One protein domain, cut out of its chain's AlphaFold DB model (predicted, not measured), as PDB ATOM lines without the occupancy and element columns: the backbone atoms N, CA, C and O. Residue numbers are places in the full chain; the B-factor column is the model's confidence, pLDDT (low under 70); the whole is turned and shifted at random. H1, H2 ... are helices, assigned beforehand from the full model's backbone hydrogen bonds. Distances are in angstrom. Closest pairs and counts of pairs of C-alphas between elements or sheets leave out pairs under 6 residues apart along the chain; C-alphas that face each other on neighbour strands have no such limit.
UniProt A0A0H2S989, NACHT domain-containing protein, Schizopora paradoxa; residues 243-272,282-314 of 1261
ATOM      1  N   PRO A 243     160.278 194.784 266.706       86.38
ATOM      2  CA  PRO A 243     160.560 195.008 265.290       86.38
ATOM      3  C   PRO A 243     159.322 195.121 264.398       86.38
ATOM      4  O   PRO A 243     159.359 195.873 263.428       86.38
ATOM      5  N   TRP A 244     158.217 194.433 264.716       89.88
ATOM      6  CA  TRP A 244     156.972 194.553 263.945       89.88
ATOM      7  C   TRP A 244     156.365 195.958 264.080       89.88
ATOM      8  O   TRP A 244     155.960 196.564 263.088       89.88
ATOM      9  N   THR A 245     156.389 196.521 265.288       90.69
ATOM     10  CA  THR A 245     155.966 197.899 265.565       90.69
ATOM     11  C   THR A 245     156.837 198.911 264.809       90.69
ATOM     12  O   THR A 245     156.307 199.838 264.196       90.69
ATOM     13  N   VAL A 246     158.164 198.716 264.775       90.50
ATOM     14  CA  VAL A 246     159.074 199.598 264.014       90.50
ATOM     15  C   VAL A 246     158.868 199.467 262.500       90.50
ATOM     16  O   VAL A 246     158.787 200.483 261.814       90.50
ATOM     17  N   SER A 247     158.716 198.243 261.985       92.75
ATOM     18  CA  SER A 247     158.405 197.961 260.577       92.75
ATOM     19  C   SER A 247     157.097 198.636 260.145       92.75
ATOM     20  O   SER A 247     157.057 199.309 259.117       92.75
ATOM     21  N   LYS A 248     156.048 198.575 260.978       94.50
ATOM     22  CA  LYS A 248     154.768 199.258 260.739       94.50
ATOM     23  C   LYS A 248     154.910 200.785 260.668       94.50
ATOM     24  O   LYS A 248     154.322 201.404 259.778       94.50
ATOM     25  N   ASP A 249     155.682 201.401 261.567       94.88
ATOM     26  CA  ASP A 249     155.958 202.845 261.505       94.88
ATOM     27  C   ASP A 249     156.738 203.218 260.225       94.88
ATOM     28  O   ASP A 249     156.431 204.226 259.584       94.88
ATOM     29  N   ILE A 250     157.729 202.407 259.831       95.56
ATOM     30  CA  ILE A 250     158.527 202.606 258.609       95.56
ATOM     31  C   ILE A 250     157.654 202.455 257.356       95.56
ATOM     32  O   ILE A 250     157.727 203.303 256.468       95.56
ATOM     33  N   LYS A 251     156.783 201.439 257.303       96.06
ATOM     34  CA  LYS A 251     155.808 201.249 256.222       96.06
ATOM     35  C   LYS A 251     154.887 202.464 256.087       96.06
ATOM     36  O   LYS A 251     154.791 203.028 255.004       96.06
ATOM     37  N   THR A 252     154.325 202.942 257.198       96.06
ATOM     38  CA  THR A 252     153.466 204.145 257.237       96.06
ATOM     39  C   THR A 252     154.200 205.401 256.729       96.06
ATOM     40  O   THR A 252     153.618 206.228 256.028       96.06
ATOM     41  N   TYR A 253     155.492 205.549 257.048       95.38
ATOM     42  CA  TYR A 253     156.335 206.630 256.523       95.38
ATOM     43  C   TYR A 253     156.588 206.499 255.009       95.38
ATOM     44  O   TYR A 253     156.439 207.477 254.274       95.38
ATOM     45  N   LEU A 254     156.937 205.300 254.534       95.88
ATOM     46  CA  LEU A 254     157.195 205.039 253.117       95.88
ATOM     47  C   LEU A 254     155.932 205.201 252.259       95.88
ATOM     48  O   LEU A 254     156.023 205.785 251.185       95.88
ATOM     49  N   GLU A 255     154.756 204.780 252.737       95.00
ATOM     50  CA  GLU A 255     153.466 204.970 252.051       95.00
ATOM     51  C   GLU A 255     153.178 206.464 251.809       95.00
ATOM     52  O   GLU A 255     152.827 206.874 250.697       95.00
ATOM     53  N   LEU A 256     153.397 207.302 252.830       94.19
ATOM     54  CA  LEU A 256     153.222 208.754 252.750       94.19
ATOM     55  C   LEU A 256     154.211 209.406 251.771       94.19
ATOM     56  O   LEU A 256     153.816 210.223 250.934       94.19
ATOM     57  N   GLU A 257     155.491 209.044 251.851       93.69
ATOM     58  CA  GLU A 257     156.522 209.592 250.970       93.69
ATOM     59  C   GLU A 257     156.373 209.107 249.523       93.69
ATOM     60  O   GLU A 257     156.523 209.907 248.604       93.69
ATOM     61  N   PHE A 258     156.003 207.849 249.281       94.62
ATOM     62  CA  PHE A 258     155.801 207.321 247.926       94.62
ATOM     63  C   PHE A 258     154.560 207.938 247.267       94.62
ATOM     64  O   PHE A 258     154.603 208.266 246.079       94.62
ATOM     65  N   THR A 259     153.513 208.220 248.050       92.94
ATOM     66  CA  THR A 259     152.360 209.037 247.628       92.94
ATOM     67  C   THR A 259     152.783 210.465 247.250       92.94
ATOM     68  O   THR A 259     152.289 211.037 246.275       92.94
ATOM     69  N   ARG A 260     153.719 211.068 248.000       91.69
ATOM     70  CA  ARG A 260     154.274 212.396 247.690       91.69
ATOM     71  C   ARG A 260     155.149 212.368 246.431       91.69
ATOM     72  O   ARG A 260     155.043 213.276 245.611       91.69
ATOM     73  N   LEU A 261     155.985 211.342 246.258       91.94
ATOM     74  CA  LEU A 261     156.843 211.173 245.081       91.94
ATOM     75  C   LEU A 261     156.029 210.947 243.804       91.94
ATOM     76  O   LEU A 261     156.350 211.566 242.789       91.94
ATOM     77  N   ALA A 262     154.956 210.150 243.865       91.50
ATOM     78  CA  ALA A 262     154.044 209.935 242.741       91.50
ATOM     79  C   ALA A 262     153.476 211.264 242.212       91.50
ATOM     80  O   ALA A 262     153.588 211.577 241.027       91.50
ATOM     81  N   LYS A 263     152.982 212.107 243.130       90.56
ATOM     82  CA  LYS A 263     152.433 213.442 242.841       90.56
ATOM     83  C   LYS A 263     153.465 214.461 242.344       90.56
ATOM     84  O   LYS A 263     153.100 215.366 241.604       90.56
ATOM     85  N   VAL A 264     154.730 214.349 242.754       88.25
ATOM     86  CA  VAL A 264     155.821 215.236 242.291       88.25
ATOM     87  C   VAL A 264     156.396 214.785 240.941       88.25
ATOM     88  O   VAL A 264     156.914 215.618 240.201       88.25
ATOM     89  N   SER A 265     156.283 213.497 240.605       86.81
ATOM     90  CA  SER A 265     156.819 212.911 239.362       86.81
ATOM     91  C   SER A 265     155.760 212.690 238.269       86.81
ATOM     92  O   SER A 265     156.103 212.167 237.216       86.81
ATOM     93  N   ASP A 266     154.500 213.068 238.521       87.50
ATOM     94  CA  ASP A 266     153.334 212.870 237.637       87.50
ATOM     95  C   ASP A 266     153.138 211.405 237.184       87.50
ATOM     96  O   ASP A 266     152.928 211.095 236.011       87.50
ATOM     97  N   ILE A 267     153.233 210.478 238.146       89.44
ATOM     98  CA  ILE A 267     153.003 209.034 237.953       89.44
ATOM     99  C   ILE A 267     151.841 208.535 238.825       89.44
ATOM    100  O   ILE A 267     151.439 209.192 239.786       89.44
ATOM    101  N   SER A 268     151.295 207.358 238.489       89.00
ATOM    102  CA  SER A 268     150.242 206.698 239.282       89.00
ATOM    103  C   SER A 268     150.662 206.542 240.745       89.00
ATOM    104  O   SER A 268     151.826 206.270 241.017       89.00
ATOM    105  N   GLU A 269     149.727 206.634 241.693       85.06
ATOM    106  CA  GLU A 269     150.018 206.318 243.101       85.06
ATOM    107  C   GLU A 269     150.347 204.824 243.287       85.06
ATOM    108  O   GLU A 269     151.166 204.471 244.130       85.06
ATOM    109  N   GLU A 270     149.815 203.960 242.417       86.12
ATOM    110  CA  GLU A 270     150.075 202.512 242.358       86.12
ATOM    111  C   GLU A 270     151.349 202.164 241.544       86.12
ATOM    112  O   GLU A 270     151.389 201.168 240.824       86.12
ATOM    113  N   TRP A 271     152.393 203.004 241.585       90.81
ATOM    114  CA  TRP A 271     153.607 202.822 240.762       90.81
ATOM    115  C   TRP A 271     154.578 201.735 241.258       90.81
ATOM    116  O   TRP A 271     155.516 201.400 240.531       90.81
ATOM    117  N   VAL A 272     154.364 201.183 242.457       91.94
ATOM    118  CA  VAL A 272     155.223 200.160 243.077       91.94
ATOM    119  C   VAL A 272     154.434 198.872 243.335       91.94
ATOM    120  O   VAL A 272     153.386 198.936 243.981       91.94
ATOM    121  N   ASP A 282     161.409 195.741 254.710       91.31
ATOM    122  CA  ASP A 282     162.298 194.768 255.354       91.31
ATOM    123  C   ASP A 282     163.780 195.193 255.287       91.31
ATOM    124  O   ASP A 282     164.506 195.053 256.277       91.31
ATOM    125  N   ASP A 283     164.233 195.778 254.170       91.19
ATOM    126  CA  ASP A 283     165.593 196.320 254.019       91.19
ATOM    127  C   ASP A 283     165.910 197.397 255.065       91.19
ATOM    128  O   ASP A 283     167.003 197.411 255.648       91.19
ATOM    129  N   CYS A 284     164.941 198.274 255.348       91.50
ATOM    130  CA  CYS A 284     165.081 199.338 256.342       91.50
ATOM    131  C   CYS A 284     165.306 198.796 257.764       91.50
ATOM    132  O   CYS A 284     166.002 199.431 258.569       91.50
ATOM    133  N   GLY A 285     164.711 197.644 258.092       87.56
ATOM    134  CA  GLY A 285     164.770 197.001 259.404       87.56
ATOM    135  C   GLY A 285     164.277 197.902 260.544       87.56
ATOM    136  O   GLY A 285     163.088 197.974 260.831       87.56
ATOM    137  N   GLN A 286     165.209 198.590 261.213       88.00
ATOM    138  CA  GLN A 286     164.934 199.518 262.324       88.00
ATOM    139  C   GLN A 286     165.380 200.971 262.059       88.00
ATOM    140  O   GLN A 286     165.309 201.822 262.952       88.00
ATOM    141  N   PHE A 287     165.885 201.267 260.857       91.69
ATOM    142  CA  PHE A 287     166.521 202.542 260.532       91.69
ATOM    143  C   PHE A 287     165.627 203.406 259.639       91.69
ATOM    144  O   PHE A 287     165.586 203.241 258.421       91.69
ATOM    145  N   PHE A 288     164.999 204.420 260.234       92.06
ATOM    146  CA  PHE A 288     164.324 205.490 259.489       92.06
ATOM    147  C   PHE A 288     165.280 206.226 258.547       92.06
ATOM    148  O   PHE A 288     164.855 206.694 257.499       92.06
ATOM    149  N   GLU A 289     166.574 206.285 258.872       92.94
ATOM    150  CA  GLU A 289     167.573 206.867 257.970       92.94
ATOM    151  C   GLU A 289     167.825 206.016 256.714       92.94
ATOM    152  O   GLU A 289     168.186 206.584 255.685       92.94
ATOM    153  N   TYR A 290     167.575 204.697 256.745       95.00
ATOM    154  CA  TYR A 290     167.544 203.886 255.519       95.00
ATOM    155  C   TYR A 290     166.376 204.363 254.656       95.00
ATOM    156  O   TYR A 290     166.589 204.832 253.540       95.00
ATOM    157  N   ALA A 291     165.156 204.325 255.204       94.69
ATOM    158  CA  ALA A 291     163.936 204.724 254.505       94.69
ATOM    159  C   ALA A 291     164.036 206.152 253.939       94.69
ATOM    160  O   ALA A 291     163.703 206.396 252.782       94.69
ATOM    161  N   ALA A 292     164.550 207.102 254.723       93.69
ATOM    162  CA  ALA A 292     164.746 208.483 254.298       93.69
ATOM    163  C   ALA A 292     165.844 208.629 253.230       93.69
ATOM    164  O   ALA A 292     165.655 209.387 252.281       93.69
ATOM    165  N   THR A 293     166.958 207.896 253.328       94.38
ATOM    166  CA  THR A 293     167.998 207.895 252.282       94.38
ATOM    167  C   THR A 293     167.468 207.291 250.978       94.38
ATOM    168  O   THR A 293     167.673 207.881 249.917       94.38
ATOM    169  N   ALA A 294     166.723 206.182 251.050       95.56
ATOM    170  CA  ALA A 294     166.072 205.556 249.903       95.56
ATOM    171  C   ALA A 294     165.051 206.505 249.250       95.56
ATOM    172  O   ALA A 294     165.154 206.767 248.057       95.56
ATOM    173  N   VAL A 295     164.146 207.126 250.019       94.81
ATOM    174  CA  VAL A 295     163.193 208.139 249.517       94.81
ATOM    175  C   VAL A 295     163.904 209.308 248.822       94.81
ATOM    176  O   VAL A 295     163.472 209.723 247.746       94.81
ATOM    177  N   ARG A 296     165.008 209.827 249.383       93.12
ATOM    178  CA  ARG A 296     165.792 210.914 248.759       93.12
ATOM    179  C   ARG A 296     166.503 210.469 247.470       93.12
ATOM    180  O   ARG A 296     166.634 211.268 246.549       93.12
ATOM    181  N   PHE A 297     166.950 209.216 247.388       93.19
ATOM    182  CA  PHE A 297     167.591 208.645 246.195       93.19
ATOM    183  C   PHE A 297     166.589 208.340 245.070       93.19
ATOM    184  O   PHE A 297     166.838 208.645 243.903       93.19
ATOM    185  N   ILE A 298     165.441 207.766 245.434       94.44
ATOM    186  CA  ILE A 298     164.323 207.441 244.542       94.44
ATOM    187  C   ILE A 298     163.701 208.724 243.980       94.44
ATOM    188  O   ILE A 298     163.482 208.833 242.778       94.44
ATOM    189  N   GLY A 299     163.483 209.723 244.838       90.25
ATOM    190  CA  GLY A 299     162.965 211.044 244.481       90.25
ATOM    191  C   GLY A 299     163.985 212.006 243.868       90.25
ATOM    192  O   GLY A 299     163.872 213.210 244.097       90.25
ATOM    193  N   ASP A 300     164.988 211.509 243.139       87.38
ATOM    194  CA  ASP A 300     165.973 212.348 242.449       87.38
ATOM    195  C   ASP A 300     165.312 213.171 241.328       87.38
ATOM    196  O   ASP A 300     164.978 212.665 240.250       87.38
ATOM    197  N   SER A 301     165.170 214.471 241.589       78.75
ATOM    198  CA  SER A 301     164.575 215.460 240.687       78.75
ATOM    199  C   SER A 301     165.389 215.744 239.422       78.75
ATOM    200  O   SER A 301     164.940 216.536 238.601       78.75
ATOM    201  N   LYS A 302     166.565 215.133 239.242       78.25
ATOM    202  CA  LYS A 302     167.364 215.221 238.009       78.25
ATOM    203  C   LYS A 302     167.265 213.966 237.148       78.25
ATOM    204  O   LYS A 302     167.460 214.039 235.938       78.25
ATOM    205  N   VAL A 303     166.998 212.814 237.770       82.81
ATOM    206  CA  VAL A 303     166.826 211.528 237.074       82.81
ATOM    207  C   VAL A 303     165.372 211.326 236.640       82.81
ATOM    208  O   VAL A 303     165.150 210.714 235.600       82.81
ATOM    209  N   HIS A 304     164.398 211.865 237.388       81.50
ATOM    210  CA  HIS A 304     162.960 211.825 237.066       81.50
ATOM    211  C   HIS A 304     162.382 210.411 236.804       81.50
ATOM    212  O   HIS A 304     161.350 210.270 236.152       81.50
ATOM    213  N   ASP A 305     163.012 209.358 237.335       89.19
ATOM    214  CA  ASP A 305     162.614 207.955 237.134       89.19
ATOM    215  C   ASP A 305     162.602 207.187 238.478       89.19
ATOM    216  O   ASP A 305     163.517 206.403 238.764       89.19
ATOM    217  N   PRO A 306     161.589 207.424 239.345       92.50
ATOM    218  CA  PRO A 306     161.444 206.706 240.611       92.50
ATOM    219  C   PRO A 306     161.401 205.171 240.468       92.50
ATOM    220  O   PRO A 306     162.095 204.513 241.245       92.50
ATOM    221  N   PRO A 307     160.690 204.565 239.484       91.81
ATOM    222  CA  PRO A 307     160.682 203.109 239.295       91.81
ATOM    223  C   PRO A 307     162.076 202.509 239.075       91.81
ATOM    224  O   PRO A 307     162.421 201.486 239.671       91.81
ATOM    225  N   ARG A 308     162.918 203.141 238.248       91.06
ATOM    226  CA  ARG A 308     164.294 202.674 238.022       91.06
ATOM    227  C   ARG A 308     165.186 202.883 239.238       91.06
ATOM    228  O   ARG A 308     166.025 202.030 239.517       91.06
ATOM    229  N   GLN A 309     165.037 204.002 239.946       92.69
ATOM    230  CA  GLN A 309     165.835 204.282 241.141       92.69
ATOM    231  C   GLN A 309     165.461 203.349 242.305       92.69
ATOM    232  O   GLN A 309     166.355 202.936 243.036       92.69
ATOM    233  N   LEU A 310     164.188 202.952 242.439       94.56
ATOM    234  CA  LEU A 310     163.750 201.942 243.410       94.56
ATOM    235  C   LEU A 310     164.414 200.586 243.147       94.56
ATOM    236  O   LEU A 310     164.990 200.003 244.062       94.56
ATOM    237  N   ARG A 311     164.414 200.111 241.896       92.56
ATOM    238  CA  ARG A 311     165.048 198.825 241.545       92.56
ATOM    239  C   ARG A 311     166.528 198.780 241.903       92.56
ATOM    240  O   ARG A 311     166.955 197.817 242.522       92.56
ATOM    241  N   LYS A 312     167.274 199.862 241.654       92.25
ATOM    242  CA  LYS A 312     168.681 199.967 242.082       92.25
ATOM    243  C   LYS A 312     168.888 199.837 243.593       92.25
ATOM    244  O   LYS A 312     169.984 199.470 243.993       92.25
ATOM    245  N   ILE A 313     167.898 200.199 244.415       93.81
ATOM    246  CA  ILE A 313     167.953 200.045 245.877       93.81
ATOM    247  C   ILE A 313     167.691 198.581 246.247       93.81
ATOM    248  O   ILE A 313     168.447 198.019 247.031       93.81
ATOM    249  N   LEU A 314     166.695 197.946 245.623       92.69
ATOM    250  CA  LEU A 314     166.363 196.527 245.821       92.69
ATOM    251  C   LEU A 314     167.452 195.570 245.285       92.69
ATOM    252  O   LEU A 314     167.651 194.484 245.821       92.69
TER     253      LEU A 314
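AT A GLANCE: This is residues 243 to 272 and 282 to 314 of the 1261 residues of the protein "NACHT domain-containing protein" of Schizopora paradoxa (UniProt A0A0H2S989). One long helix, H1, makes the length of the domain; the shorter H2 lies side by side with part of it, running the same way, and the short H3 folds back at a slant from the last end of H2. The printed part has 63 residues with three named helices, in the order H1, H2, H3, and no named strand; the class is all helix. The whole is compact, with a radius of gyration of the C-alphas of 11.5 A, yet elongated in outline, spanning 33 by 19 by 15 A.

IN THESE COORDINATES: H1 runs from Pro 243, C-alpha at (160.560, 195.008, 265.290), to Ser 265, C-alpha at (156.819, 212.911, 239.362), 31.7 A from first to last C-alpha. H2, residues 288 to 298, is 15.1 A long and begins with C-alpha 288 at (164.324, 205.490, 259.489). H3, residues 306 to 314, is 12.4 A long and ends with C-alpha 314 at (166.363, 196.527, 245.821).

HOW THE PARTS SIT: H1 touches H2 with residues 250 to 258 alone. Their closest C-alphas, those of Ile 250 and Phe 288, are 6.5 A apart, and the helices run the same way at a shallow tilt of 22 degrees. H2 touches H3, with the C-alphas of Ile 298 and Gln 309 closest at 4.9 A; these two run opposite ways at a steep tilt of 46 degrees. H1 and H3 are close but not clearly touching: their closest C-alphas, those of Leu 261 and Pro 306, are 7.8 A apart. In H1, H2 and H3 every O i to N i+4 pair is within hydrogen-bond range.

THE WHOLE: The C-alphas of Trp 244 and Lys 302, the two farthest apart, are separated by 34.8 A. Residues 273 to 281 are not printed, and C-alphas 272 and 282 are 15.2 A apart across this cut, which falls in the link from H1 to H2. The link from H2 to H3, 7 residues, is short. The mean pLDDT of the printed part is 91.2, and no printed residue is under 70.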